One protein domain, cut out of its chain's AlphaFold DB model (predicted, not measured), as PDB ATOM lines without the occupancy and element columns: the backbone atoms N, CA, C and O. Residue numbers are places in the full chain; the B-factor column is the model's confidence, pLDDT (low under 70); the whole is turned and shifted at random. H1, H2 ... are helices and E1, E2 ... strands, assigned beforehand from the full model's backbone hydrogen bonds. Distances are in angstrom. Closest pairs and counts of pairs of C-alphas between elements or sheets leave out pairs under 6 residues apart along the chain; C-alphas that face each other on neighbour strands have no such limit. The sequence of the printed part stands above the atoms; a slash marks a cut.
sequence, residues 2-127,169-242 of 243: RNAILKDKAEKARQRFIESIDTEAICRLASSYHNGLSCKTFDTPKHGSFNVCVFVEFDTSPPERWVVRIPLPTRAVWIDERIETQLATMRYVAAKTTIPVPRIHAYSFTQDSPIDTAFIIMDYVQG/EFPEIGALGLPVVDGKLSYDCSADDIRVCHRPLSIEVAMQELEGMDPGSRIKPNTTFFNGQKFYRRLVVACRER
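Overview. This is residues 2 to 127 and 169 to 242 of the 243 residues of the protein "APH domain-containing protein" of Fusarium sp. AF-4 (UniProt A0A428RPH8). A twisted sheet of five strands lies between two helices, H2 over one face and H3 over the other, and the small hairpin E6 and E7 packs on H3 away from that sheet. Beyond the hairpin H4, H5 and H6 form a loose string at one end, and the long helix H1 is an arm that only grazes the sheet with residues 17 to 18. The printed part has 200 residues, with six named helices and seven named strands in the order H1 H2 E1 E2 E3 H3 E4 E5 E6 E7 H4 H5 H6, class mixed. The large sheet runs E1 E2 E3 E5 E4, all antiparallel. The whole is compact, with a radius of gyration of the C-alphas of 18.7 A and spans of 60 by 47 by 34 A.

Arrangement. E1, residues 39 to 41, E2, residues 51 to 58, and E3, residues 65 to 71, form a meander, each strand the antiparallel neighbour of the one before. N 40 and O 57 are 2.9 A apart across E1 and E2, and N 54 and O 68 2.9 A across E2 and E3. E5, residues 119 to 123, pairs with E3 by N 69 and O 120 at 2.8 A. E4, residues 104 to 108, forms a hairpin with E5, with N 121 and O 106 at 2.8 A. H2, residues 23 to 32, and H3, residues 79 to 96, are on opposite faces, giving three layers. The closest C-alphas of H2 and E1 are those of Cys 27 and Cys 39, 6.1 A. H3 runs along the strands over E5 and E4, at a height over the sheet of 9.9 A. E3, H3 and E4 form a split strand-helix-strand unit, two strands running the same way with E5 between them, its crossover right-handed. E6, residues 175 to 177, and E7, residues 195 to 198, are a hairpin, with N 175 and O 198 at 2.9 A. The closest C-alphas of H3 and E6 are those of Thr 85 and Gly 177, 5.2 A. H4, residues 203 to 210, and H5, residues 215 to 218, touch only at the corner, closest at the C-alphas of Glu 209 and Pro 215, 5.8 A. H6, residues 228 to 240, touches H5 with residues 234 to 238 alone, closest at the C-alphas of Arg 218 and Arg 234, 7.1 A. H1, residues 2 to 19, is apart from H2. Every O i to N i+4 pair is within hydrogen-bond range in H1, H2, H3 and H4, and 6 of 9 are in H6; H5 is too short for one.

Along the chain. H1 begins at C-alpha 2 (39.884, 50.677, 12.865) and is 25.9 A long; H3 is 25.6 A, E2 22.2 A. H6 ends at C-alpha 240 (22.668, 39.384, 25.100).

Size, cuts and confidence. Residues 128 to 168 are not printed, and C-alphas 127 and 169 are 29.3 A apart. The link from E6 to E7 is long. Confidence is under 70 at residues 2 to 5, 76 and 237 to 242.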
ATOM      1  N   ARG A   2      39.957  52.043  13.465       46.53
ATOM      2  CA  ARG A   2      39.884  50.677  12.865       46.53
ATOM      3  C   ARG A   2      38.804  50.496  11.781       46.53
ATOM      4  O   ARG A   2      39.100  49.964  10.720       46.53
ATOM      5  N   ASN A   3      37.594  51.018  11.999       64.25
ATOM      6  CA  ASN A   3      36.496  50.914  11.023       64.25
ATOM      7  C   ASN A   3      36.745  51.668   9.706       64.25
ATOM      8  O   ASN A   3      36.203  51.273   8.681       64.25
ATOM      9  N   ALA A   4      37.553  52.734   9.705       68.56
ATOM     10  CA  ALA A   4      37.871  53.468   8.478       68.56
ATOM     11  C   ALA A   4      38.904  52.714   7.628       68.56
ATOM     12  O   ALA A   4      38.742  52.605   6.420       68.56
ATOM     13  N   ILE A   5      39.910  52.117   8.278       69.62
ATOM     14  CA  ILE A   5      40.957  51.321   7.620       69.62
ATOM     15  C   ILE A   5      40.370  50.041   7.010       69.62
ATOM     16  O   ILE A   5      40.687  49.697   5.875       69.62
ATOM     17  N   LEU A   6      39.479  49.350   7.731       70.12
ATOM     18  CA  LEU A   6      38.794  48.161   7.212       70.12
ATOM     19  C   LEU A   6      37.905  48.495   6.006       70.12
ATOM     20  O   LEU A   6      37.927  47.770   5.012       70.12
ATOM     21  N   LYS A   7      37.178  49.620   6.063       74.00
ATOM     22  CA  LYS A   7      36.369  50.111   4.939       74.00
ATOM     23  C   LYS A   7      37.227  50.463   3.724       74.00
ATOM     24  O   LYS A   7      36.895  50.031   2.627       74.00
ATOM     25  N   ASP A   8      38.334  51.176   3.915       81.50
ATOM     26  CA  ASP A   8      39.277  51.519   2.841       81.50
ATOM     27  C   ASP A   8      39.907  50.268   2.206       81.50
ATOM     28  O   ASP A   8      39.963  50.143   0.984       81.50
ATOM     29  N   LYS A   9      40.305  49.281   3.020       81.31
ATOM     30  CA  LYS A   9      40.838  48.008   2.518       81.31
ATOM     31  C   LYS A   9      39.802  47.239   1.693       81.31
ATOM     32  O   LYS A   9      40.142  46.731   0.625       81.31
ATOM     33  N   ALA A  10      38.556  47.160   2.162       79.50
ATOM     34  CA  ALA A  10      37.468  46.494   1.442       79.50
ATOM     35  C   ALA A  10      37.122  47.214   0.128       79.50
ATOM     36  O   ALA A  10      36.869  46.566  -0.885       79.50
ATOM     37  N   GLU A  11      37.157  48.545   0.129       83.94
ATOM     38  CA  GLU A  11      36.956  49.373  -1.060       83.94
ATOM     39  C   GLU A  11      38.061  49.143  -2.100       83.94
ATOM     40  O   GLU A  11      37.770  48.844  -3.255       83.94
ATOM     41  N   LYS A  12      39.331  49.167  -1.679       87.06
ATOM     42  CA  LYS A  12      40.479  48.872  -2.551       87.06
ATOM     43  C   LYS A  12      40.436  47.455  -3.110       87.06
ATOM     44  O   LYS A  12      40.708  47.259  -4.287       87.06
ATOM     45  N   ALA A  13      40.088  46.466  -2.287       86.44
ATOM     46  CA  ALA A  13      39.933  45.088  -2.747       86.44
ATOM     47  C   ALA A  13      38.789  44.954  -3.764       86.44
ATOM     48  O   ALA A  13      38.934  44.236  -4.750       86.44
ATOM     49  N   ARG A  14      37.684  45.691  -3.572       87.38
ATOM     50  CA  ARG A  14      36.583  45.745  -4.541       87.38
ATOM     51  C   ARG A  14      37.056  46.323  -5.869       87.38
ATOM     52  O   ARG A  14      36.794  45.728  -6.906       87.38
ATOM     53  N   GLN A  15      37.745  47.460  -5.824       89.44
ATOM     54  CA  GLN A  15      38.225  48.141  -7.022       89.44
ATOM     55  C   GLN A  15      39.213  47.267  -7.805       89.44
ATOM     56  O   GLN A  15      39.024  47.070  -8.998       89.44
ATOM     57  N   ARG A  16      40.174  46.640  -7.113       91.19
ATOM     58  CA  ARG A  16      41.116  45.688  -7.724       91.19
ATOM     59  C   ARG A  16      40.413  44.519  -8.399       91.19
ATOM     60  O   ARG A  16      40.806  44.137  -9.489       91.19
ATOM     61  N   PHE A  17      39.382  43.961  -7.762       90.12
ATOM     62  CA  PHE A  17      38.617  42.865  -8.353       90.12
ATOM     63  C   PHE A  17      37.894  43.301  -9.633       90.12
ATOM     64  O   PHE A  17      37.922  42.584 -10.626       90.12
ATOM     65  N   ILE A  18      37.270  44.485  -9.624       90.88
ATOM     66  CA  ILE A  18      36.596  45.042 -10.806       90.88
ATOM     67  C   ILE A  18      37.604  45.274 -11.938       90.88
ATOM     68  O   ILE A  18      37.329  44.918 -13.078       90.88
ATOM     69  N   GLU A  19      38.770  45.836 -11.620       91.62
ATOM     70  CA  GLU A  19      39.853  46.079 -12.580       91.62
ATOM     71  C   GLU A  19      40.479  44.785 -13.114       91.62
ATOM     72  O   GLU A  19      40.978  44.775 -14.233       91.62
ATOM     73  N   SER A  20      40.432  43.690 -12.347       91.94
ATOM     74  CA  SER A  20      40.945  42.385 -12.774       91.94
ATOM     75  C   SER A  20      39.983  41.578 -13.651       91.94
ATOM     76  O   SER A  20      40.338  40.475 -14.056       91.94
ATOM     77  N   ILE A  21      38.765  42.067 -13.921       92.56
ATOM     78  CA  ILE A  21      37.810  41.349 -14.776       92.56
ATOM     79  C   ILE A  21      38.326  41.318 -16.218       92.56
ATOM     80  O   ILE A  21      38.292  42.326 -16.923       92.56
ATOM     81  N   ASP A  22      38.743  40.136 -16.669       94.31
ATOM     82  CA  ASP A  22      39.080  39.869 -18.067       94.31
ATOM     83  C   ASP A  22      37.794  39.701 -18.892       94.31
ATOM     84  O   ASP A  22      37.154  38.647 -18.908       94.31
ATOM     85  N   THR A  23      37.397  40.761 -19.592       95.62
ATOM     86  CA  THR A  23      36.194  40.766 -20.434       95.62
ATOM     87  C   THR A  23      36.263  39.786 -21.604       95.62
ATOM     88  O   THR A  23      35.219  39.291 -22.033       95.62
ATOM     89  N   GLU A  24      37.457  39.470 -22.111       95.25
ATOM     90  CA  GLU A  24      37.615  38.484 -23.182       95.25
ATOM     91  C   GLU A  24      37.392  37.071 -22.650       95.25
ATOM     92  O   GLU A  24      36.687  36.282 -23.283       95.25
ATOM     93  N   ALA A  25      37.919  36.755 -21.461       95.88
ATOM     94  CA  ALA A  25      37.627  35.494 -20.782       95.88
ATOM     95  C   ALA A  25      36.128  35.334 -20.514       95.88
ATOM     96  O   ALA A  25      35.580  34.254 -20.732       95.88
ATOM     97  N   ILE A  26      35.443  36.409 -20.116       97.06
ATOM     98  CA  ILE A  26      33.993  36.379 -19.900       97.06
ATOM     99  C   ILE A  26      33.207  36.189 -21.203       97.06
ATOM    100  O   ILE A  26      32.207  35.471 -21.202       97.06
ATOM    101  N   CYS A  27      33.645  36.758 -22.329       96.94
ATOM    102  CA  CYS A  27      33.017  36.443 -23.614       96.94
ATOM    103  C   CYS A  27      33.302  34.992 -24.043       96.94
ATOM    104  O   CYS A  27      32.368  34.296 -24.430       96.94
ATOM    105  N   ARG A  28      34.526  34.466 -23.868       97.00
ATOM    106  CA  ARG A  28      34.809  33.031 -24.094       97.00
ATOM    107  C   ARG A  28      33.905  32.131 -23.243       97.00
ATOM    108  O   ARG A  28      33.357  31.156 -23.755       97.00
ATOM    109  N   LEU A  29      33.692  32.491 -21.976       97.75
ATOM    110  CA  LEU A  29      32.754  31.810 -21.086       97.75
ATOM    111  C   LEU A  29      31.326  31.845 -21.647       97.75
ATOM    112  O   LEU A  29      30.709  30.796 -21.804       97.75
ATOM    113  N   ALA A  30      30.803  33.026 -21.979       98.00
ATOM    114  CA  ALA A  30      29.447  33.166 -22.506       98.00
ATOM    115  C   ALA A  30      29.252  32.398 -23.824       98.00
ATOM    116  O   ALA A  30      28.254  31.701 -23.984       98.00
ATOM    117  N   SER A  31      30.241  32.456 -24.718       97.81
ATOM    118  CA  SER A  31      30.298  31.685 -25.963       97.81
ATOM    119  C   SER A  31      30.219  30.177 -25.719       97.81
ATOM    120  O   SER A  31      29.450  29.488 -26.389       97.81
ATOM    121  N   SER A  32      30.920  29.655 -24.705       97.69
ATOM    122  CA  SER A  32      30.870  28.223 -24.366       97.69
ATOM    123  C   SER A  32      29.468  27.733 -23.975       97.69
ATOM    124  O   SER A  32      29.122  26.589 -24.258       97.69
ATOM    125  N   TYR A  33      28.635  28.614 -23.407       97.31
ATOM    126  CA  TYR A  33      27.231  28.337 -23.083       97.31
ATOM    127  C   TYR A  33      26.254  28.695 -24.215       97.31
ATOM    128  O   TYR A  33      25.053  28.474 -24.074       97.31
ATOM    129  N   HIS A  34      26.752  29.209 -25.342       96.81
ATOM    130  CA  HIS A  34      25.978  29.521 -26.547       96.81
ATOM    131  C   HIS A  34      26.523  28.779 -27.774       96.81
ATOM    132  O   HIS A  34      26.763  29.363 -28.828       96.81
ATOM    133  N   ASN A  35      26.785  27.477 -27.626       95.69
ATOM    134  CA  ASN A  35      27.257  26.599 -28.708       95.69
ATOM    135  C   ASN A  35      28.530  27.092 -29.429       95.69
ATOM    136  O   ASN A  35      28.735  26.797 -30.605       95.69
ATOM    137  N   GLY A  36      29.380  27.859 -28.744       96.38
ATOM    138  CA  GLY A  36      30.596  28.429 -29.322       96.38
ATOM    139  C   GLY A  36      30.361  29.615 -30.262       96.38
ATOM    140  O   GLY A  36      31.268  29.962 -31.017       96.38
ATOM    141  N   LEU A  37      29.178  30.245 -30.252       97.00
ATOM    142  CA  LEU A  37      28.933  31.448 -31.050       97.00
ATOM    143  C   LEU A  37      29.876  32.583 -30.644       97.00
ATOM    144  O   LEU A  37      30.088  32.845 -29.458       97.00
ATOM    145  N   SER A  38      30.412  33.276 -31.647       96.50
ATOM    146  CA  SER A  38      31.217  34.480 -31.448       96.50
ATOM    147  C   SER A  38      30.406  35.549 -30.712       96.50
ATOM    148  O   SER A  38      29.226  35.771 -31.004       96.50
ATOM    149  N   CYS A  39      31.053  36.205 -29.750       97.56
ATOM    150  CA  CYS A  39      30.514  37.365 -29.062       97.56
ATOM    151  C   CYS A  39      31.551  38.477 -28.945       97.56
ATOM    152  O   CYS A  39      32.752  38.286 -29.133       97.56
ATOM    153  N   LYS A  40      31.066  39.647 -28.544       97.50
ATOM    154  CA  LYS A  40      31.882  40.766 -28.076       97.50
ATOM    155  C   LYS A  40      31.221  41.421 -26.876       97.50
ATOM    156  O   LYS A  40      30.002  41.359 -26.714       97.50
ATOM    157  N   THR A  41      32.001  42.112 -26.054       97.38
ATOM    158  CA  THR A  41      31.419  43.023 -25.067       97.38
ATOM    159  C   THR A  41      30.944  44.302 -25.744       97.38
ATOM    160  O   THR A  41      31.708  44.913 -26.490       97.38
ATOM    161  N   PHE A  42      29.709  44.727 -25.479       95.81
ATOM    162  CA  PHE A  42      29.124  45.925 -26.109       95.81
ATOM    163  C   PHE A  42      29.010  47.133 -25.166       95.81
ATOM    164  O   PHE A  42      28.610  48.215 -25.591       95.81
ATOM    165  N   ASP A  43      29.355  46.961 -23.890       94.38
ATOM    166  CA  ASP A  43      29.425  48.027 -22.892       94.38
ATOM    167  C   ASP A  43      30.545  47.710 -21.890       94.38
ATOM    168  O   ASP A  43      30.963  46.561 -21.727       94.38
ATOM    169  N   THR A  44      31.019  48.743 -21.203       93.50
ATOM    170  CA  THR A  44      31.943  48.605 -20.077       93.50
ATOM    171  C   THR A  44      31.293  47.820 -18.931       93.50
ATOM    172  O   THR A  44      30.087  47.972 -18.690       93.50
ATOM    173  N   PRO A  45      32.056  46.995 -18.187       95.06
ATOM    174  CA  PRO A  45      31.532  46.331 -17.003       95.06
ATOM    175  C   PRO A  45      30.918  47.337 -16.027       95.06
ATOM    176  O   PRO A  45      31.527  48.346 -15.668       95.06
ATOM    177  N   LYS A  46      29.702  47.049 -15.566       94.31
ATOM    178  CA  LYS A  46      29.012  47.857 -14.550       94.31
ATOM    179  C   LYS A  46      28.964  47.079 -13.260       94.31
ATOM    180  O   LYS A  46      28.840  45.862 -13.277       94.31
ATOM    181  N   HIS A  47      28.993  47.761 -12.127       93.12
ATOM    182  CA  HIS A  47      28.880  47.080 -10.848       93.12
ATOM    183  C   HIS A  47      27.902  47.786  -9.919       93.12
ATOM    184  O   HIS A  47      27.764  49.010  -9.900       93.12
ATOM    185  N   GLY A  48      27.208  46.971  -9.133       87.56
ATOM    186  CA  GLY A  48      26.409  47.427  -8.011       87.56
ATOM    187  C   GLY A  48      27.172  47.275  -6.700       87.56
ATOM    188  O   GLY A  48      28.400  47.267  -6.644       87.56
ATOM    189  N   SER A  49      26.407  47.103  -5.623       84.69
ATOM    190  CA  SER A  49      26.964  46.797  -4.303       84.69
ATOM    191  C   SER A  49      27.444  45.352  -4.157       84.69
ATOM    192  O   SER A  49      28.277  45.107  -3.296       84.69
ATOM    193  N   PHE A  50      26.910  44.410  -4.941       88.12
ATOM    194  CA  PHE A  50      27.121  42.969  -4.725       88.12
ATOM    195  C   PHE A  50      27.617  42.209  -5.944       88.12
ATOM    196  O   PHE A  50      28.101  41.101  -5.774       88.12
ATOM    197  N   ASN A  51      27.481  42.762  -7.148       93.00
ATOM    198  CA  ASN A  51      27.841  42.065  -8.377       93.00
ATOM    199  C   ASN A  51      28.501  43.030  -9.360       93.00
ATOM    200  O   ASN A  51      28.139  44.212  -9.391       93.00
ATOM    201  N   VAL A  52      29.403  42.492 -10.174       95.38
ATOM    202  CA  VAL A  52      29.828  43.054 -11.458       95.38
ATOM    203  C   VAL A  52      28.996  42.396 -12.557       95.38
ATOM    204  O   VAL A  52      28.670  41.215 -12.472       95.38
ATOM    205  N   CYS A  53      28.628  43.169 -13.565       96.94
ATOM    206  CA  CYS A  53      27.895  42.745 -14.743       96.94
ATOM    207  C   CYS A  53      28.753  43.044 -15.972       96.94
ATOM    208  O   CYS A  53      29.112  44.202 -16.199       96.94
ATOM    209  N   VAL A  54      29.041  42.015 -16.762       97.94
ATOM    210  CA  VAL A  54      29.678  42.127 -18.078       97.94
ATOM    211  C   VAL A  54      28.618  41.859 -19.140       97.94
ATOM    212  O   VAL A  54      27.844  40.910 -19.018       97.94
ATOM    213  N   PHE A  55      28.554  42.715 -20.154       98.06
ATOM    214  CA  PHE A  55      27.494  42.716 -21.161       98.06
ATOM    215  C   PHE A  55      28.040  42.196 -22.485       98.06
ATOM    216  O   PHE A  55      28.959  42.802 -23.034       98.06
ATOM    217  N   VAL A  56      27.481  41.095 -22.986       98.31
ATOM    218  CA  VAL A  56      27.942  40.425 -24.210       98.31
ATOM    219  C   VAL A  56      26.855  40.441 -25.281       98.31
ATOM    220  O   VAL A  56      25.671  40.315 -24.976       98.31
ATOM    221  N   GLU A  57      27.262  40.626 -26.529       98.25
ATOM    222  CA  GLU A  57      26.417  40.585 -27.722       98.25
ATOM    223  C   GLU A  57      26.961  39.502 -28.651       98.25
ATOM    224  O   GLU A  57      28.162  39.487 -28.930       98.25
ATOM    225  N   PHE A  58      26.088  38.598 -29.085       98.12
ATOM    226  CA  PHE A  58      26.407  37.514 -30.009       98.12
ATOM    227  C   PHE A  58      26.140  37.928 -31.453       98.12
ATOM    228  O   PHE A  58      25.232  38.719 -31.728       98.12
ATOM    229  N   ASP A  59      26.892  37.337 -32.379       95.06
ATOM    230  CA  ASP A  59      26.773  37.582 -33.820       95.06
ATOM    231  C   ASP A  59      25.568  36.833 -34.434       95.06
ATOM    232  O   ASP A  59      25.701  36.003 -35.334       95.06
ATOM    233  N   THR A  60      24.365  37.111 -33.928       94.62
ATOM    234  CA  THR A  60      23.085  36.600 -34.444       94.62
ATOM    235  C   THR A  60      22.311  37.693 -35.188       94.62
ATOM    236  O   THR A  60      22.617  38.882 -35.089       94.62
ATOM    237  N   SER A  61      21.272  37.309 -35.938       92.81
ATOM    238  CA  SER A  61      20.382  38.253 -36.625       92.81
ATOM    239  C   SER A  61      18.918  37.996 -36.234       92.81
ATOM    240  O   SER A  61      18.361  36.985 -36.665       92.81
ATOM    241  N   PRO A  62      18.281  38.869 -35.418       91.81
ATOM    242  CA  PRO A  62      18.862  40.046 -34.756       91.81
ATOM    243  C   PRO A  62      19.881  39.675 -33.651       91.81
ATOM    244  O   PRO A  62      19.870  38.530 -33.191       91.81
ATOM    245  N   PRO A  63      20.740  40.617 -33.203       92.81
ATOM    246  CA  PRO A  63      21.735  40.347 -32.164       92.81
ATOM    247  C   PRO A  63      21.099  39.955 -30.829       92.81
ATOM    248  O   PRO A  63      20.269  40.684 -30.279       92.81
ATOM    249  N   GLU A  64      21.522  38.818 -30.289       96.56
ATOM    250  CA  GLU A  64      21.175  38.362 -28.951       96.56
ATOM    251  C   GLU A  64      22.173  38.942 -27.944       96.56
ATOM    252  O   GLU A  64      23.378  39.004 -28.195       96.56
ATOM    253  N   ARG A  65      21.676  39.396 -26.790       98.00
ATOM    254  CA  ARG A  65      22.497  40.030 -25.753       98.00
ATOM    255  C   ARG A  65      22.284  39.360 -24.414       98.00
ATOM    256  O   ARG A  65      21.145  39.233 -23.968       98.00
ATOM    257  N   TRP A  66      23.376  39.021 -23.741       98.44
ATOM    258  CA  TRP A  66      23.365  38.444 -22.398       98.44
ATOM    259  C   TRP A  66      24.142  39.314 -21.408       98.44
ATOM    260  O   TRP A  66      24.940  40.184 -21.772       98.44
ATOM    261  N   VAL A  67      23.914  39.055 -20.122       98.31
ATOM    262  CA  VAL A  67      24.688  39.600 -19.007       98.31
ATOM    263  C   VAL A  67      25.297  38.457 -18.221       98.31
ATOM    264  O   VAL A  67      24.579  37.569 -17.761       98.31
ATOM    265  N   VAL A  68      26.604  38.533 -17.992       98.25
ATOM    266  CA  VAL A  68      27.311  37.683 -17.035       98.25
ATOM    267  C   VAL A  68      27.436  38.447 -15.723       98.25
ATOM    268  O   VAL A  68      28.086  39.493 -15.652       98.25
ATOM    269  N   ARG A  69      26.763  37.955 -14.682       97.25
ATOM    270  CA  ARG A  69      26.743  38.529 -13.333       97.25
ATOM    271  C   ARG A  69      27.681  37.751 -12.427       97.25
ATOM    272  O   ARG A  69      27.479  36.559 -12.225       97.25
ATOM    273  N   ILE A  70      28.647  38.448 -11.844       95.62
ATOM    274  CA  ILE A  70      29.697  37.877 -10.999       95.62
ATOM    275  C   ILE A  70      29.619  38.530  -9.613       95.62
ATOM    276  O   ILE A  70      29.691  39.763  -9.533       95.62
ATOM    277  N   PRO A  71      29.472  37.771  -8.513       93.38
ATOM    278  CA  PRO A  71      29.485  38.316  -7.161       93.38
ATOM    279  C   PRO A  71      30.805  39.017  -6.829       93.38
ATOM    280  O   PRO A  71      31.886  38.542  -7.159       93.38
ATOM    281  N   LEU A  72      30.717  40.148  -6.129       89.75
ATOM    282  CA  LEU A  72      31.868  40.896  -5.626       89.75
ATOM    283  C   LEU A  72      32.407  40.241  -4.344       89.75
ATOM    284  O   LEU A  72      31.726  40.352  -3.319       89.75
ATOM    285  N   PRO A  73      33.634  39.675  -4.332       77.31
ATOM    286  CA  PRO A  73      34.159  38.887  -3.207       77.31
ATOM    287  C   PRO A  73      34.136  39.612  -1.856       77.31
ATOM    288  O   PRO A  73      33.871  39.021  -0.814       77.31
ATOM    289  N   THR A  74      34.344  40.932  -1.857       71.88
ATOM    290  CA  THR A  74      34.426  41.753  -0.635       71.88
ATOM    291  C   THR A  74      33.114  41.876   0.139       71.88
ATOM    292  O   THR A  74      33.116  42.375   1.265       71.88
ATOM    293  N   ARG A  75      31.992  41.442  -0.443       70.69
ATOM    294  CA  ARG A  75      30.674  41.391   0.212       70.69
ATOM    295  C   ARG A  75      29.986  40.038   0.039       70.69
ATOM    296  O   ARG A  75      28.758  39.940   0.118       70.69
ATOM    297  N   ALA A  76      30.784  39.011  -0.217       67.88
ATOM    298  CA  ALA A  76      30.335  37.711  -0.666       67.88
ATOM    299  C   ALA A  76      30.328  36.704   0.496       67.88
ATOM    300  O   ALA A  76      31.038  35.704   0.486       67.88
ATOM    301  N   VAL A  77      29.532  36.983   1.531       84.81
ATOM    302  CA  VAL A  77      29.176  35.943   2.509       84.81
ATOM    303  C   VAL A  77      28.130  35.027   1.888       84.81
ATOM    304  O   VAL A  77      27.179  35.510   1.264       84.81
ATOM    305  N   TRP A  78      28.336  33.719   2.056       90.19
ATOM    306  CA  TRP A  78      27.417  32.667   1.607       90.19
ATOM    307  C   TRP A  78      27.076  32.780   0.114       90.19
ATOM    308  O   TRP A  78      25.909  32.788  -0.271       90.19
ATOM    309  N   ILE A  79      28.109  32.942  -0.726       90.62
ATOM    310  CA  ILE A  79      27.972  33.200  -2.172       90.62
ATOM    311  C   ILE A  79      27.044  32.187  -2.825       90.62
ATOM    312  O   ILE A  79      26.076  32.582  -3.472       90.62
ATOM    313  N   ASP A  80      27.320  30.903  -2.617       91.50
ATOM    314  CA  ASP A  80      26.618  29.831  -3.309       91.50
ATOM    315  C   ASP A  80      25.155  29.729  -2.836       91.50
ATOM    316  O   ASP A  80      24.262  29.725  -3.680       91.50
ATOM    317  N   GLU A  81      24.877  29.832  -1.525       92.56
ATOM    318  CA  GLU A  81      23.498  29.930  -0.990       92.56
ATOM    319  C   GLU A  81      22.729  31.114  -1.615       92.56
ATOM    320  O   GLU A  81      21.541  31.022  -1.936       92.56
ATOM    321  N   ARG A  82      23.402  32.254  -1.821       92.19
ATOM    322  CA  ARG A  82      22.790  33.457  -2.409       92.19
ATOM    323  C   ARG A  82      22.599  33.356  -3.918       92.19
ATOM    324  O   ARG A  82      21.664  33.969  -4.436       92.19
ATOM    325  N   ILE A  83      23.483  32.665  -4.634       93.88
ATOM    326  CA  ILE A  83      23.316  32.373  -6.063       93.88
ATOM    327  C   ILE A  83      22.141  31.416  -6.233       93.88
ATOM    328  O   ILE A  83      21.226  31.722  -6.992       93.88
ATOM    329  N   GLU A  84      22.100  30.335  -5.456       95.56
ATOM    330  CA  GLU A  84      21.001  29.371  -5.477       95.56
ATOM    331  C   GLU A  84      19.660  30.049  -5.178       95.56
ATOM    332  O   GLU A  84      18.708  29.913  -5.945       95.56
ATOM    333  N   THR A  85      19.606  30.874  -4.127       96.12
ATOM    334  CA  THR A  85      18.395  31.628  -3.774       96.12
ATOM    335  C   THR A  85      17.953  32.567  -4.897       96.12
ATOM    336  O   THR A  85      16.755  32.709  -5.151       96.12
ATOM    337  N   GLN A  86      18.895  33.222  -5.587       96.00
ATOM    338  CA  GLN A  86      18.574  34.069  -6.739       96.00
ATOM    339  C   GLN A  86      17.961  33.246  -7.875       96.00
ATOM    340  O   GLN A  86      16.931  33.647  -8.412       96.00
ATOM    341  N   LEU A  87      18.551  32.095  -8.202       97.62
ATOM    342  CA  LEU A  87      18.055  31.190  -9.239       97.62
ATOM    343  C   LEU A  87      16.649  30.674  -8.901       97.62
ATOM    344  O   LEU A  87      15.733  30.818  -9.711       97.62
ATOM    345  N   ALA A  88      16.455  30.155  -7.685       98.12
ATOM    346  CA  ALA A  88      15.163  29.674  -7.204       98.12
ATOM    347  C   ALA A  88      14.094  30.775  -7.252       98.12
ATOM    348  O   ALA A  88      13.000  30.565  -7.772       98.12
ATOM    349  N   THR A  89      14.427  31.980  -6.782       97.56
ATOM    350  CA  THR A  89      13.499  33.118  -6.793       97.56
ATOM    351  C   THR A  89      13.132  33.530  -8.216       97.56
ATOM    352  O   THR A  89      11.954  33.735  -8.501       97.56
ATOM    353  N   MET A  90      14.108  33.631  -9.123       97.88
ATOM    354  CA  MET A  90      13.852  34.007 -10.516       97.88
ATOM    355  C   MET A  90      12.940  32.994 -11.209       97.88
ATOM    356  O   MET A  90      11.949  33.402 -11.813       97.88
ATOM    357  N   ARG A  91      13.209  31.689 -11.061       97.81
ATOM    358  CA  ARG A  91      12.358  30.634 -11.630       97.81
ATOM    359  C   ARG A  91      10.953  30.649 -11.032       97.81
ATOM    360  O   ARG A  91       9.977  30.584 -11.774       97.81
ATOM    361  N   TYR A  92      10.842  30.778  -9.710       98.25
ATOM    362  CA  TYR A  92       9.552  30.800  -9.021       98.25
ATOM    363  C   TYR A  92       8.692  31.999  -9.442       98.25
ATOM    364  O   TYR A  92       7.533  31.826  -9.810       98.25
ATOM    365  N   VAL A  93       9.263  33.208  -9.451       98.19
ATOM    366  CA  VAL A  93       8.548  34.429  -9.859       98.19
ATOM    367  C   VAL A  93       8.137  34.355 -11.328       98.19
ATOM    368  O   VAL A  93       6.984  34.649 -11.635       98.19
ATOM    369  N   ALA A  94       9.029  33.909 -12.219       97.56
ATOM    370  CA  ALA A  94       8.724  33.762 -13.642       97.56
ATOM    371  C   ALA A  94       7.562  32.788 -13.904       97.56
ATOM    372  O   ALA A  94       6.775  33.002 -14.819       97.56
ATOM    373  N   ALA A  95       7.446  31.724 -13.103       97.50
ATOM    374  CA  ALA A  95       6.404  30.713 -13.265       97.50
ATOM    375  C   ALA A  95       5.067  31.078 -12.596       97.50
ATOM    376  O   ALA A  95       4.020  30.581 -13.009       97.50
ATOM    377  N   LYS A  96       5.088  31.889 -11.531       98.00
ATOM    378  CA  LYS A  96       3.903  32.190 -10.704       98.00
ATOM    379  C   LYS A  96       3.312  33.579 -10.932       98.00
ATOM    380  O   LYS A  96       2.276  33.893 -10.353       98.00
ATOM    381  N   THR A  97       3.952  34.411 -11.745       98.31
ATOM    382  CA  THR A  97       3.529  35.792 -12.005       98.31
ATOM    383  C   THR A  97       3.670  36.127 -13.487       98.31
ATOM    384  O   THR A  97       4.285  35.382 -14.243       98.31
ATOM    385  N   THR A  98       3.130  37.268 -13.910       97.75
ATOM    386  CA  THR A  98       3.366  37.828 -15.251       97.75
ATOM    387  C   THR A  98       4.556  38.790 -15.277       97.75
ATOM    388  O   THR A  98       4.818  39.430 -16.297       97.75
ATOM    389  N   ILE A  99       5.285  38.910 -14.160       97.56
ATOM    390  CA  ILE A  99       6.449  39.783 -14.046       97.56
ATOM    391  C   ILE A  99       7.518  39.298 -15.031       97.56
ATOM    392  O   ILE A  99       7.932  38.140 -14.956       97.56
ATOM    393  N   PRO A 100       8.017  40.164 -15.929       94.94
ATOM    394  CA  PRO A 100       9.082  39.780 -16.838       94.94
ATOM    395  C   PRO A 100      10.381  39.566 -16.052       94.94
ATOM    396  O   PRO A 100      10.951  40.503 -15.489       94.94
ATOM    397  N   VAL A 101      10.854  38.322 -16.030       96.75
ATOM    398  CA  VAL A 101      12.125  37.913 -15.422       96.75
ATOM    399  C   VAL A 101      13.067  37.459 -16.544       96.75
ATOM    400  O   VAL A 101      12.637  36.681 -17.394       96.75
ATOM    401  N   PRO A 102      14.332  37.922 -16.584       97.31
ATOM    402  CA  PRO A 102      15.275  37.500 -17.619       97.31
ATOM    403  C   PRO A 102      15.549  35.998 -17.540       97.31
ATOM    404  O   PRO A 102      15.731  35.455 -16.445       97.31
ATOM    405  N   ARG A 103      15.615  35.329 -18.697       96.69
ATOM    406  CA  ARG A 103      15.920  33.899 -18.769       96.69
ATOM    407  C   ARG A 103      17.351  33.651 -18.315       96.69
ATOM    408  O   ARG A 103      18.266  34.370 -18.708       96.69
ATOM    409  N   ILE A 104      17.540  32.617 -17.503       98.00
ATOM    410  CA  ILE A 104      18.865  32.103 -17.153       98.00
ATOM    411  C   ILE A 104      19.329  31.163 -18.267       98.00
ATOM    412  O   ILE A 104      18.602  30.234 -18.620       98.00
ATOM    413  N   HIS A 105      20.530  31.394 -18.792       97.38
ATOM    414  CA  HIS A 105      21.181  30.519 -19.777       97.38
ATOM    415  C   HIS A 105      22.147  29.552 -19.111       97.38
ATOM    416  O   HIS A 105      22.212  28.387 -19.481       97.38
ATOM    417  N   ALA A 106      22.877  30.031 -18.104       97.12
ATOM    418  CA  ALA A 106      23.830  29.231 -17.354       97.12
ATOM    419  C   ALA A 106      24.104  29.848 -15.984       97.12
ATOM    420  O   ALA A 106      23.847  31.028 -15.741       97.12
ATOM    421  N   TYR A 107      24.665  29.055 -15.086       96.75
ATOM    422  CA  TYR A 107      25.183  29.511 -13.805       96.75
ATOM    423  C   TYR A 107      26.277  28.553 -13.344       96.75
ATOM    424  O   TYR A 107      26.347  27.416 -13.808       96.75
ATOM    425  N   SER A 108      27.102  29.010 -12.411       95.56
ATOM    426  CA  SER A 108      28.015  28.144 -11.674       95.56
ATOM    427  C   SER A 108      28.121  28.596 -10.231       95.56
ATOM    428  O   SER A 108      28.108  29.796  -9.945       95.56
ATOM    429  N   PHE A 109      28.275  27.625  -9.336       93.56
ATOM    430  CA  PHE A 109      28.766  27.857  -7.983       93.56
ATOM    431  C   PHE A 109      30.286  27.996  -7.981       93.56
ATOM    432  O   PHE A 109      30.945  27.714  -8.984       93.56
ATOM    433  N   THR A 110      30.838  28.453  -6.860       89.88
ATOM    434  CA  THR A 110      32.261  28.790  -6.752       89.88
ATOM    435  C   THR A 110      33.173  27.592  -7.028       89.88
ATOM    436  O   THR A 110      34.141  27.730  -7.767       89.88
ATOM    437  N   GLN A 111      32.851  26.420  -6.471       86.69
ATOM    438  CA  GLN A 111      33.701  25.226  -6.546       86.69
ATOM    439  C   GLN A 111      33.859  24.665  -7.967       86.69
ATOM    440  O   GLN A 111      34.927  24.167  -8.307       86.69
ATOM    441  N   ASP A 112      32.815  24.767  -8.787       86.88
ATOM    442  CA  ASP A 112      32.769  24.182 -10.132       86.88
ATOM    443  C   ASP A 112      32.998  25.229 -11.235       86.88
ATOM    444  O   ASP A 112      32.822  24.949 -12.423       86.88
ATOM    445  N   SER A 113      33.350  26.463 -10.854       90.75
ATOM    446  CA  SER A 113      33.387  27.576 -11.795       90.75
ATOM    447  C   SER A 113      34.639  27.574 -12.675       90.75
ATOM    448  O   SER A 113      35.748  27.612 -12.144       90.75
ATOM    449  N   PRO A 114      34.500  27.680 -14.010       90.81
ATOM    450  CA  PRO A 114      35.624  27.884 -14.929       90.81
ATOM    451  C   PRO A 114      36.341  29.239 -14.791       90.81
ATOM    452  O   PRO A 114      37.332  29.462 -15.482       90.81
ATOM    453  N   ILE A 115      35.837  30.164 -13.967       90.06
ATOM    454  CA  ILE A 115      36.433  31.495 -13.751       90.06
ATOM    455  C   ILE A 115      36.776  31.755 -12.276       90.06
ATOM    456  O   ILE A 115      36.827  32.908 -11.852       90.06
ATOM    457  N   ASP A 116      36.946  30.691 -11.482       87.12
ATOM    458  CA  ASP A 116      37.316  30.727 -10.055       87.12
ATOM    459  C   ASP A 116      36.346  31.515  -9.147       87.12
ATOM    460  O   ASP A 116      36.665  31.893  -8.017       87.12
ATOM    461  N   THR A 117      35.133  31.792  -9.633       89.31
ATOM    462  CA  THR A 117      34.085  32.501  -8.890       89.31
ATOM    463  C   THR A 117      32.701  32.147  -9.415       89.31
ATOM    464  O   THR A 117      32.529  31.901 -10.610       89.31
ATOM    465  N   ALA A 118      31.689  32.133  -8.549       93.88
ATOM    466  CA  ALA A 118      30.313  31.901  -8.972       93.88
ATOM    467  C   ALA A 118      29.842  32.931 -10.019       93.88
ATOM    468  O   ALA A 118      30.283  34.083 -10.030       93.88
ATOM    469  N   PHE A 119      28.896  32.548 -10.875       96.25
ATOM    470  CA  PHE A 119      28.285  33.469 -11.833       96.25
ATOM    471  C   PHE A 119      26.864  33.061 -12.223       96.25
ATOM    472  O   PHE A 119      26.444  31.921 -12.034       96.25
ATOM    473  N   ILE A 120      26.143  34.010 -12.822       98.00
ATOM    474  CA  ILE A 120      24.871  33.787 -13.515       98.00
ATOM    475  C   ILE A 120      24.963  34.430 -14.903       98.00
ATOM    476  O   ILE A 120      25.270  35.617 -15.007       98.00
ATOM    477  N   ILE A 121      24.667  33.668 -15.952       98.44
ATOM    478  CA  ILE A 121      24.497  34.143 -17.328       98.44
ATOM    479  C   ILE A 121      23.001  34.197 -17.620       98.44
ATOM    480  O   ILE A 121      22.301  33.191 -17.499       98.44
ATOM    481  N   MET A 122      22.499  35.370 -17.985       98.50
ATOM    482  CA  MET A 122      21.069  35.596 -18.202       98.50
ATOM    483  C   MET A 122      20.817  36.591 -19.336       98.50
ATOM    484  O   MET A 122      21.739  37.298 -19.745       98.50
ATOM    485  N   ASP A 123      19.578  36.675 -19.817       98.00
ATOM    486  CA  ASP A 123      19.172  37.677 -20.806       98.00
ATOM    487  C   ASP A 123      19.575  39.095 -20.380       98.00
ATOM    488  O   ASP A 123      19.416  39.504 -19.223       98.00
ATOM    489  N   TYR A 124      20.035  39.885 -21.347       97.50
ATOM    490  CA  TYR A 124      20.118  41.326 -21.184       97.50
ATOM    491  C   TYR A 124      18.747  41.964 -21.407       97.50
ATOM    492  O   TYR A 124      18.159  41.877 -22.483       97.50
ATOM    493  N   VAL A 125      18.259  42.668 -20.387       94.62
ATOM    494  CA  VAL A 125      17.003  43.417 -20.467       94.62
ATOM    495  C   VAL A 125      17.288  44.821 -20.990       94.62
ATOM    496  O   VAL A 125      17.813  45.673 -20.270       94.62
ATOM    497  N   GLN A 126      16.916  45.080 -22.244       93.00
ATOM    498  CA  GLN A 126      16.973  46.421 -22.820       93.00
ATOM    499  C   GLN A 126      15.964  47.337 -22.113       93.00
ATOM    500  O   GLN A 126      14.770  47.050 -22.058       93.00
ATOM    501  N   GLY A 127      16.432  48.477 -21.605       90.62
ATOM    502  CA  GLY A 127      15.570  49.430 -20.915       90.62
ATOM    503  C   GLY A 127      16.257  50.756 -20.610       90.62
ATOM    504  O   GLY A 127      17.410  50.977 -20.972       90.62
ATOM    505  N   GLU A 169       2.818  33.951  -1.221       95.38
ATOM    506  CA  GLU A 169       2.891  33.648   0.207       95.38
ATOM    507  C   GLU A 169       3.648  32.346   0.480       95.38
ATOM    508  O   GLU A 169       3.575  31.381  -0.281       95.38
ATOM    509  N   PHE A 170       4.361  32.317   1.607       95.44
ATOM    510  CA  PHE A 170       5.135  31.164   2.049       95.44
ATOM    511  C   PHE A 170       4.827  30.851   3.519       95.44
ATOM    512  O   PHE A 170       4.640  31.780   4.310       95.44
ATOM    513  N   PRO A 171       4.796  29.566   3.913       94.75
ATOM    514  CA  PRO A 171       4.448  29.160   5.278       94.75
ATOM    515  C   PRO A 171       5.557  29.447   6.301       94.75
ATOM    516  O   PRO A 171       5.317  29.399   7.507       94.75
ATOM    517  N   GLU A 172       6.774  29.727   5.834       95.94
ATOM    518  CA  GLU A 172       7.953  29.926   6.665       95.94
ATOM    519  C   GLU A 172       8.734  31.172   6.243       95.94
ATOM    520  O   GLU A 172       8.714  31.607   5.093       95.94
ATOM    521  N   ILE A 173       9.470  31.726   7.199       95.38
ATOM    522  CA  ILE A 173      10.445  32.789   7.010       95.38
ATOM    523  C   ILE A 173      11.792  32.136   6.701       95.38
ATOM    524  O   ILE A 173      12.315  31.352   7.497       95.38
ATOM    525  N   GLY A 174      12.367  32.511   5.567       95.44
ATOM    526  CA  GLY A 174      13.630  31.993   5.067       95.44
ATOM    527  C   GLY A 174      13.890  32.515   3.660       95.44
ATOM    528  O   GLY A 174      13.380  33.572   3.281       95.44
ATOM    529  N   ALA A 175      14.672  31.771   2.896       96.62
ATOM    530  CA  ALA A 175      14.917  32.010   1.485       96.62
ATOM    531  C   ALA A 175      14.529  30.778   0.652       96.62
ATOM    532  O   ALA A 175      14.596  29.640   1.126       96.62
ATOM    533  N   LEU A 176      14.085  31.025  -0.582       97.62
ATOM    534  CA  LEU A 176      13.768  29.965  -1.536       97.62
ATOM    535  C   LEU A 176      15.041  29.236  -1.955       97.62
ATOM    536  O   LEU A 176      16.061  29.886  -2.163       97.62
ATOM    537  N   GLY A 177      14.961  27.924  -2.125       97.25
ATOM    538  CA  GLY A 177      16.043  27.122  -2.694       97.25
ATOM    539  C   GLY A 177      15.554  26.192  -3.789       97.25
ATOM    540  O   GLY A 177      14.349  25.982  -3.970       97.25
ATOM    541  N   LEU A 178      16.512  25.681  -4.553       96.94
ATOM    542  CA  LEU A 178      16.242  24.725  -5.617       96.94
ATOM    543  C   LEU A 178      16.055  23.329  -5.008       96.94
ATOM    544  O   LEU A 178      16.700  22.994  -4.012       96.94
ATOM    545  N   PRO A 179      15.191  22.484  -5.590       95.81
ATOM    546  CA  PRO A 179      15.097  21.101  -5.164       95.81
ATOM    547  C   PRO A 179      16.373  20.342  -5.533       95.81
ATOM    548  O   PRO A 179      17.053  20.638  -6.523       95.81
ATOM    549  N   VAL A 180      16.669  19.319  -4.737       93.19
ATOM    550  CA  VAL A 180      17.743  18.368  -5.014       93.19
ATOM    551  C   VAL A 180      17.146  17.176  -5.756       93.19
ATOM    552  O   VAL A 180      16.273  16.494  -5.226       93.19
ATOM    553  N   VAL A 181      17.633  16.921  -6.967       90.38
ATOM    554  CA  VAL A 181      17.260  15.779  -7.811       90.38
ATOM    555  C   VAL A 181      18.529  14.972  -8.067       90.38
ATOM    556  O   VAL A 181      19.561  15.540  -8.420       90.38
ATOM    557  N   ASP A 182      18.496  13.665  -7.799       89.19
ATOM    558  CA  ASP A 182      19.652  12.760  -7.929       89.19
ATOM    559  C   ASP A 182      20.928  13.260  -7.218       89.19
ATOM    560  O   ASP A 182      22.054  13.115  -7.695       89.19
ATOM    561  N   GLY A 183      20.749  13.890  -6.052       86.75
ATOM    562  CA  GLY A 183      21.846  14.402  -5.225       86.75
ATOM    563  C   GLY A 183      22.460  15.723  -5.700       86.75
ATOM    564  O   GLY A 183      23.448  16.160  -5.116       86.75
ATOM    565  N   LYS A 184      21.890  16.382  -6.719       87.81
ATOM    566  CA  LYS A 184      22.346  17.691  -7.215       87.81
ATOM    567  C   LYS A 184      21.215  18.714  -7.222       87.81
ATOM    568  O   LYS A 184      20.054  18.369  -7.418       87.81
ATOM    569  N   LEU A 185      21.554  19.987  -7.016       91.81
ATOM    570  CA  LEU A 185      20.597  21.082  -7.175       91.81
ATOM    571  C   LEU A 185      20.126  21.133  -8.631       91.81
ATOM    572  O   LEU A 185      20.949  21.180  -9.544       91.81
ATOM    573  N   SER A 186      18.810  21.143  -8.839       92.88
ATOM    574  CA  SER A 186      18.230  21.243 -10.176       92.88
ATOM    575  C   SER A 186      17.571  22.599 -10.382       92.88
ATOM    576  O   SER A 186      16.530  22.906  -9.795       92.88
ATOM    577  N   TYR A 187      18.158  23.410 -11.265       93.69
ATOM    578  CA  TYR A 187      17.472  24.596 -11.772       93.69
ATOM    579  C   TYR A 187      16.318  24.216 -12.693       93.69
ATOM    580  O   TYR A 187      15.325  24.933 -12.714       93.69
ATOM    581  N   ASP A 188      16.421  23.109 -13.433       92.56
ATOM    582  CA  ASP A 188      15.336  22.633 -14.285       92.56
ATOM    583  C   ASP A 188      14.354  21.752 -13.503       92.56
ATOM    584  O   ASP A 188      14.334  20.530 -13.606       92.56
ATOM    585  N   CYS A 189      13.578  22.401 -12.639       93.38
ATOM    586  CA  CYS A 189      12.602  21.773 -11.751       93.38
ATOM    587  C   CYS A 189      11.195  22.360 -11.918       93.38
ATOM    588  O   CYS A 189      11.020  23.442 -12.490       93.38
ATOM    589  N   SER A 190      10.164  21.697 -11.392       95.12
ATOM    590  CA  SER A 190       8.864  22.360 -11.291       95.12
ATOM    591  C   SER A 190       8.970  23.551 -10.338       95.12
ATOM    592  O   SER A 190       9.584  23.461  -9.277       95.12
ATOM    593  N   ALA A 191       8.325  24.670 -10.675       94.56
ATOM    594  CA  ALA A 191       8.222  25.792  -9.743       94.56
ATOM    595  C   ALA A 191       7.473  25.400  -8.456       94.56
ATOM    596  O   ALA A 191       7.669  26.028  -7.421       94.56
ATOM    597  N   ASP A 192       6.648  24.351  -8.508       95.25
ATOM    598  CA  ASP A 192       5.981  23.794  -7.333       95.25
ATOM    599  C   ASP A 192       6.913  23.009  -6.411       95.25
ATOM    600  O   ASP A 192       6.529  22.771  -5.273       95.25
ATOM    601  N   ASP A 193       8.122  22.654  -6.843       96.31
ATOM    602  CA  ASP A 193       9.121  21.983  -6.001       96.31
ATOM    603  C   ASP A 193      10.038  22.983  -5.283       96.31
ATOM    604  O   ASP A 193      10.746  22.625  -4.342       96.31
ATOM    605  N   ILE A 194      10.007  24.255  -5.691       97.50
ATOM    606  CA  ILE A 194      10.745  25.335  -5.037       97.50
ATOM    607  C   ILE A 194      10.054  25.670  -3.712       97.50
ATOM    608  O   ILE A 194       8.852  25.953  -3.649       97.50
ATOM    609  N   ARG A 195      10.830  25.638  -2.628       96.75
ATOM    610  CA  ARG A 195      10.353  25.852  -1.256       96.75
ATOM    611  C   ARG A 195      11.271  26.802  -0.511       96.75
ATOM    612  O   ARG A 195      12.427  26.995  -0.882       96.75
ATOM    613  N   VAL A 196      10.751  27.368   0.574       97.19
ATOM    614  CA  VAL A 196      11.587  28.021   1.579       97.19
ATOM    615  C   VAL A 196      12.362  26.923   2.297       97.19
ATOM    616  O   VAL A 196      11.773  26.117   3.006       97.19
ATOM    617  N   CYS A 197      13.666  26.862   2.066       95.19
ATOM    618  CA  CYS A 197      14.544  25.881   2.699       95.19
ATOM    619  C   CYS A 197      15.833  26.513   3.210       95.19
ATOM    620  O   CYS A 197      16.453  25.962   4.108       95.19
ATOM    621  N   HIS A 198      16.205  27.698   2.721       95.75
ATOM    622  CA  HIS A 198      17.377  28.417   3.194       95.75
ATOM    623  C   HIS A 198      17.044  29.332   4.360       95.75
ATOM    624  O   HIS A 198      15.916  29.800   4.544       95.75
ATOM    625  N   ARG A 199      18.079  29.647   5.133       94.31
ATOM    626  CA  ARG A 199      18.011  30.688   6.157       94.31
ATOM    627  C   ARG A 199      17.674  32.059   5.570       94.31
ATOM    628  O   ARG A 199      17.875  32.286   4.382       94.31
ATOM    629  N   PRO A 200      17.199  33.017   6.381       92.38
ATOM    630  CA  PRO A 200      17.061  34.397   5.935       92.38
ATOM    631  C   PRO A 200      18.415  34.977   5.490       92.38
ATOM    632  O   PRO A 200      19.303  35.205   6.307       92.38
ATOM    633  N   LEU A 201      18.555  35.242   4.190       90.06
ATOM    634  CA  LEU A 201      19.770  35.783   3.560       90.06
ATOM    635  C   LEU A 201      19.623  37.281   3.233       90.06
ATOM    636  O   LEU A 201      20.047  37.747   2.172       90.06
ATOM    637  N   SER A 202      18.971  38.042   4.120       88.31
ATOM    638  CA  SER A 202      18.743  39.474   3.890       88.31
ATOM    639  C   SER A 202      20.060  40.253   3.853       88.31
ATOM    640  O   SER A 202      21.091  39.822   4.379       88.31
ATOM    641  N   ILE A 203      20.022  41.437   3.238       86.19
ATOM    642  CA  ILE A 203      21.185  42.326   3.182       86.19
ATOM    643  C   ILE A 203      21.688  42.683   4.586       86.19
ATOM    644  O   ILE A 203      22.895  42.720   4.802       86.19
ATOM    645  N   GLU A 204      20.786  42.876   5.548       85.94
ATOM    646  CA  GLU A 204      21.120  43.178   6.939       85.94
ATOM    647  C   GLU A 204      21.844  42.011   7.613       85.94
ATOM    648  O   GLU A 204      22.860  42.233   8.266       85.94
ATOM    649  N   VAL A 205      21.374  40.772   7.418       86.81
ATOM    650  CA  VAL A 205      22.025  39.573   7.974       86.81
ATOM    651  C   VAL A 205      23.431  39.409   7.386       86.81
ATOM    652  O   VAL A 205      24.393  39.188   8.119       86.81
ATOM    653  N   ALA A 206      23.579  39.602   6.074       85.56
ATOM    654  CA  ALA A 206      24.884  39.551   5.419       85.56
ATOM    655  C   ALA A 206      25.834  40.661   5.908       85.56
ATOM    656  O   ALA A 206      27.031  40.431   6.076       85.56
ATOM    657  N   MET A 207      25.322  41.871   6.150       84.44
ATOM    658  CA  MET A 207      26.121  42.974   6.692       84.44
ATOM    659  C   MET A 207      26.572  42.706   8.130       84.44
ATOM    660  O   MET A 207      27.733  42.946   8.445       84.44
ATOM    661  N   GLN A 208      25.701  42.157   8.977       85.88
ATOM    662  CA  GLN A 208      26.050  41.751  10.341       85.88
ATOM    663  C   GLN A 208      27.158  40.688  10.367       85.88
ATOM    664  O   GLN A 208      28.067  40.770  11.195       85.88
ATOM    665  N   GLU A 209      27.118  39.720   9.446       86.94
ATOM    666  CA  GLU A 209      28.181  38.723   9.266       86.94
ATOM    667  C   GLU A 209      29.523  39.389   8.942       86.94
ATOM    668  O   GLU A 209      30.516  39.165   9.632       86.94
ATOM    669  N   LEU A 210      29.536  40.290   7.956       83.19
ATOM    670  CA  LEU A 210      30.733  41.043   7.561       83.19
ATOM    671  C   LEU A 210      31.271  41.956   8.677       83.19
ATOM    672  O   LEU A 210      32.461  42.263   8.706       83.19
ATOM    673  N   GLU A 211      30.407  42.389   9.596       84.00
ATOM    674  CA  GLU A 211      30.760  43.195  10.770       84.00
ATOM    675  C   GLU A 211      31.186  42.346  11.986       84.00
ATOM    676  O   GLU A 211      31.487  42.896  13.048       84.00
ATOM    677  N   GLY A 212      31.255  41.015  11.853       84.81
ATOM    678  CA  GLY A 212      31.704  40.109  12.917       84.81
ATOM    679  C   GLY A 212      30.665  39.872  14.021       84.81
ATOM    680  O   GLY A 212      31.002  39.472  15.144       84.81
ATOM    681  N   MET A 213      29.386  40.133  13.734       84.00
ATOM    682  CA  MET A 213      28.280  39.789  14.635       84.00
ATOM    683  C   MET A 213      27.888  38.308  14.550       84.00
ATOM    684  O   MET A 213      27.129  37.846  15.403       84.00
ATOM    685  N   ASP A 214      28.420  37.587  13.559       87.31
ATOM    686  CA  ASP A 214      28.294  36.135  13.377       87.31
ATOM    687  C   ASP A 214      26.840  35.603  13.460       87.31
ATOM    688  O   ASP A 214      26.536  34.680  14.225       87.31
ATOM    689  N   PRO A 215      25.871  36.196  12.730       88.19
ATOM    690  CA  PRO A 215      24.555  35.586  12.571       88.19
ATOM    691  C   PRO A 215      24.629  34.202  11.910       88.19
ATOM    692  O   PRO A 215      23.757  33.371  12.170       88.19
ATOM    693  N   GLY A 216      25.652  33.919  11.095       87.94
ATOM    694  CA  GLY A 216      25.798  32.655  10.384       87.94
ATOM    695  C   GLY A 216      26.021  31.445  11.281       87.94
ATOM    696  O   GLY A 216      25.515  30.359  10.984       87.94
ATOM    697  N   SER A 217      26.726  31.608  12.404       87.50
ATOM    698  CA  SER A 217      26.863  30.521  13.375       87.50
ATOM    699  C   SER A 217      25.562  30.227  14.123       87.50
ATOM    700  O   SER A 217      25.366  29.089  14.552       87.50
ATOM    701  N   ARG A 218      24.674  31.221  14.247       85.94
ATOM    702  CA  ARG A 218      23.427  31.166  15.029       85.94
ATOM    703  C   ARG A 218      22.238  30.696  14.205       85.94
ATOM    704  O   ARG A 218      21.384  29.966  14.705       85.94
ATOM    705  N   ILE A 219      22.191  31.117  12.947       91.50
ATOM    706  CA  ILE A 219      21.215  30.681  11.954       91.50
ATOM    707  C   ILE A 219      21.987  29.867  10.921       91.50
ATOM    708  O   ILE A 219      22.548  30.406   9.964       91.50
ATOM    709  N   LYS A 220      22.062  28.558  11.172       93.00
ATOM    710  CA  LYS A 220      22.780  27.612  10.317       93.00
ATOM    711  C   LYS A 220      22.121  27.516   8.932       93.00
ATOM    712  O   LYS A 220      20.940  27.853   8.798       93.00
ATOM    713  N   PRO A 221      22.849  27.039   7.906       93.25
ATOM    714  CA  PRO A 221      22.239  26.645   6.639       93.25
ATOM    715  C   PRO A 221      21.032  25.726   6.863       93.25
ATOM    716  O   PRO A 221      20.960  25.019   7.871       93.25
ATOM    717  N   ASN A 222      20.077  25.762   5.940       93.25
ATOM    718  CA  ASN A 222      18.836  24.986   6.004       93.25
ATOM    719  C   ASN A 222      17.914  25.274   7.212       93.25
ATOM    720  O   ASN A 222      17.102  24.435   7.598       93.25
ATOM    721  N   THR A 223      18.046  26.443   7.854       94.75
ATOM    722  CA  THR A 223      17.213  26.829   9.009       94.75
ATOM    723  C   THR A 223      16.107  27.799   8.604       94.75
ATOM    724  O   THR A 223      16.393  28.949   8.284       94.75
ATOM    725  N   THR A 224      14.847  27.392   8.730       96.00
ATOM    726  CA  THR A 224      13.666  28.230   8.463       96.00
ATOM    727  C   THR A 224      12.888  28.539   9.750       96.00
ATOM    728  O   THR A 224      13.160  27.989  10.825       96.00
ATOM    729  N   PHE A 225      11.929  29.472   9.685       95.62
ATOM    730  CA  PHE A 225      11.120  29.858  10.845       95.62
ATOM    731  C   PHE A 225       9.630  29.971  10.528       95.62
ATOM    732  O   PHE A 225       9.211  30.848   9.788       95.62
ATOM    733  N   PHE A 226       8.799  29.203  11.225       93.56
ATOM    734  CA  PHE A 226       7.335  29.268  11.095       93.56
ATOM    735  C   PHE A 226       6.688  30.598  11.511       93.56
ATOM    736  O   PHE A 226       5.525  30.839  11.210       93.56
ATOM    737  N   ASN A 227       7.375  31.442  12.292       92.31
ATOM    738  CA  ASN A 227       6.830  32.734  12.706       92.31
ATOM    739  C   ASN A 227       7.911  33.746  13.108       92.31
ATOM    740  O   ASN A 227       9.043  33.393  13.459       92.31
ATOM    741  N   GLY A 228       7.514  35.022  13.118       90.31
ATOM    742  CA  GLY A 228       8.394  36.143  13.440       90.31
ATOM    743  C   GLY A 228       8.962  36.103  14.860       90.31
ATOM    744  O   GLY A 228      10.088  36.540  15.069       90.31
ATOM    745  N   GLN A 229       8.250  35.527  15.836       91.38
ATOM    746  CA  GLN A 229       8.740  35.430  17.215       91.38
ATOM    747  C   GLN A 229       9.950  34.493  17.326       91.38
ATOM    748  O   GLN A 229      10.934  34.840  17.983       91.38
ATOM    749  N   LYS A 230       9.899  33.315  16.690       89.44
ATOM    750  CA  LYS A 230      11.028  32.370  16.647       89.44
ATOM    751  C   LYS A 230      12.226  32.983  15.928       89.44
ATOM    752  O   LYS A 230      13.338  32.910  16.450       89.44
ATOM    753  N   PHE A 231      11.981  33.632  14.788       89.50
ATOM    754  CA  PHE A 231      13.018  34.336  14.036       89.50
ATOM    755  C   PHE A 231      13.677  35.442  14.878       89.50
ATOM    756  O   PHE A 231      14.888  35.429  15.092       89.50
ATOM    757  N   TYR A 232      12.876  36.338  15.461       85.75
ATOM    758  CA  TYR A 232      13.364  37.435  16.297       85.75
ATOM    759  C   TYR A 232      14.129  36.940  17.527       85.75
ATOM    760  O   TYR A 232      15.189  37.467  17.845       85.75
ATOM    761  N   ARG A 233      13.651  35.891  18.211       85.94
ATOM    762  CA  ARG A 233      14.373  35.308  19.353       85.94
ATOM    763  C   ARG A 233      15.758  34.804  18.955       85.94
ATOM    764  O   ARG A 233      16.705  35.045  19.699       85.94
ATOM    765  N   ARG A 234      15.902  34.160  17.788       83.81
ATOM    766  CA  ARG A 234      17.223  33.753  17.281       83.81
ATOM    767  C   ARG A 234      18.122  34.946  16.961       83.81
ATOM    768  O   ARG A 234      19.316  34.863  17.224       83.81
ATOM    769  N   LEU A 235      17.555  36.056  16.488       76.69
ATOM    770  CA  LEU A 235      18.291  37.304  16.258       76.69
ATOM    771  C   LEU A 235      18.629  38.089  17.537       76.69
ATOM    772  O   LEU A 235      19.602  38.828  17.535       76.69
ATOM    773  N   VAL A 236      17.855  37.979  18.623       70.69
ATOM    774  CA  VAL A 236      18.035  38.815  19.834       70.69
ATOM    775  C   VAL A 236      18.802  38.140  20.956       70.69
ATOM    776  O   VAL A 236      19.563  38.818  21.648       70.69
ATOM    777  N   VAL A 237      18.696  36.816  21.115       57.97
ATOM    778  CA  VAL A 237      19.657  36.073  21.959       57.97
ATOM    779  C   VAL A 237      21.095  36.365  21.488       57.97
ATOM    780  O   VAL A 237      22.014  36.471  22.292       57.97
ATOM    781  N   ALA A 238      21.239  36.697  20.203       52.47
ATOM    782  CA  ALA A 238      22.447  37.171  19.549       52.47
ATOM    783  C   ALA A 238      23.089  38.450  20.155       52.47
ATOM    784  O   ALA A 238      24.307  38.627  20.046       52.47
ATOM    785  N   CYS A 239      22.315  39.325  20.809       48.16
ATOM    786  CA  CYS A 239      22.816  40.572  21.410       48.16
ATOM    787  C   CYS A 239      23.118  40.465  22.913       48.16
ATOM    788  O   CYS A 239      23.859  41.295  23.431       48.16
ATOM    789  N   ARG A 240      22.548  39.483  23.630       47.78
ATOM    790  CA  ARG A 240      22.668  39.384  25.100       47.78
ATOM    791  C   ARG A 240      23.852  38.551  25.591       47.78
ATOM    792  O   ARG A 240      24.256  38.733  26.727       47.78
ATOM    793  N   GLU A 241      24.442  37.703  24.753       46.34
ATOM    794  CA  GLU A 241      25.614  36.877  25.115       46.34
ATOM    795  C   GLU A 241      26.968  37.601  24.933       46.34
ATOM    796  O   GLU A 241      28.021  36.971  24.964       46.34
ATOM    797  N   ARG A 242      26.964  38.925  24.707       48.19
ATOM    798  CA  ARG A 242      28.175  39.762  24.568       48.19
ATOM    799  C   ARG A 242      28.234  40.937  25.565       48.19
ATOM    800  O   ARG A 242      28.962  41.893  25.302       48.19
TER     801      ARG A 242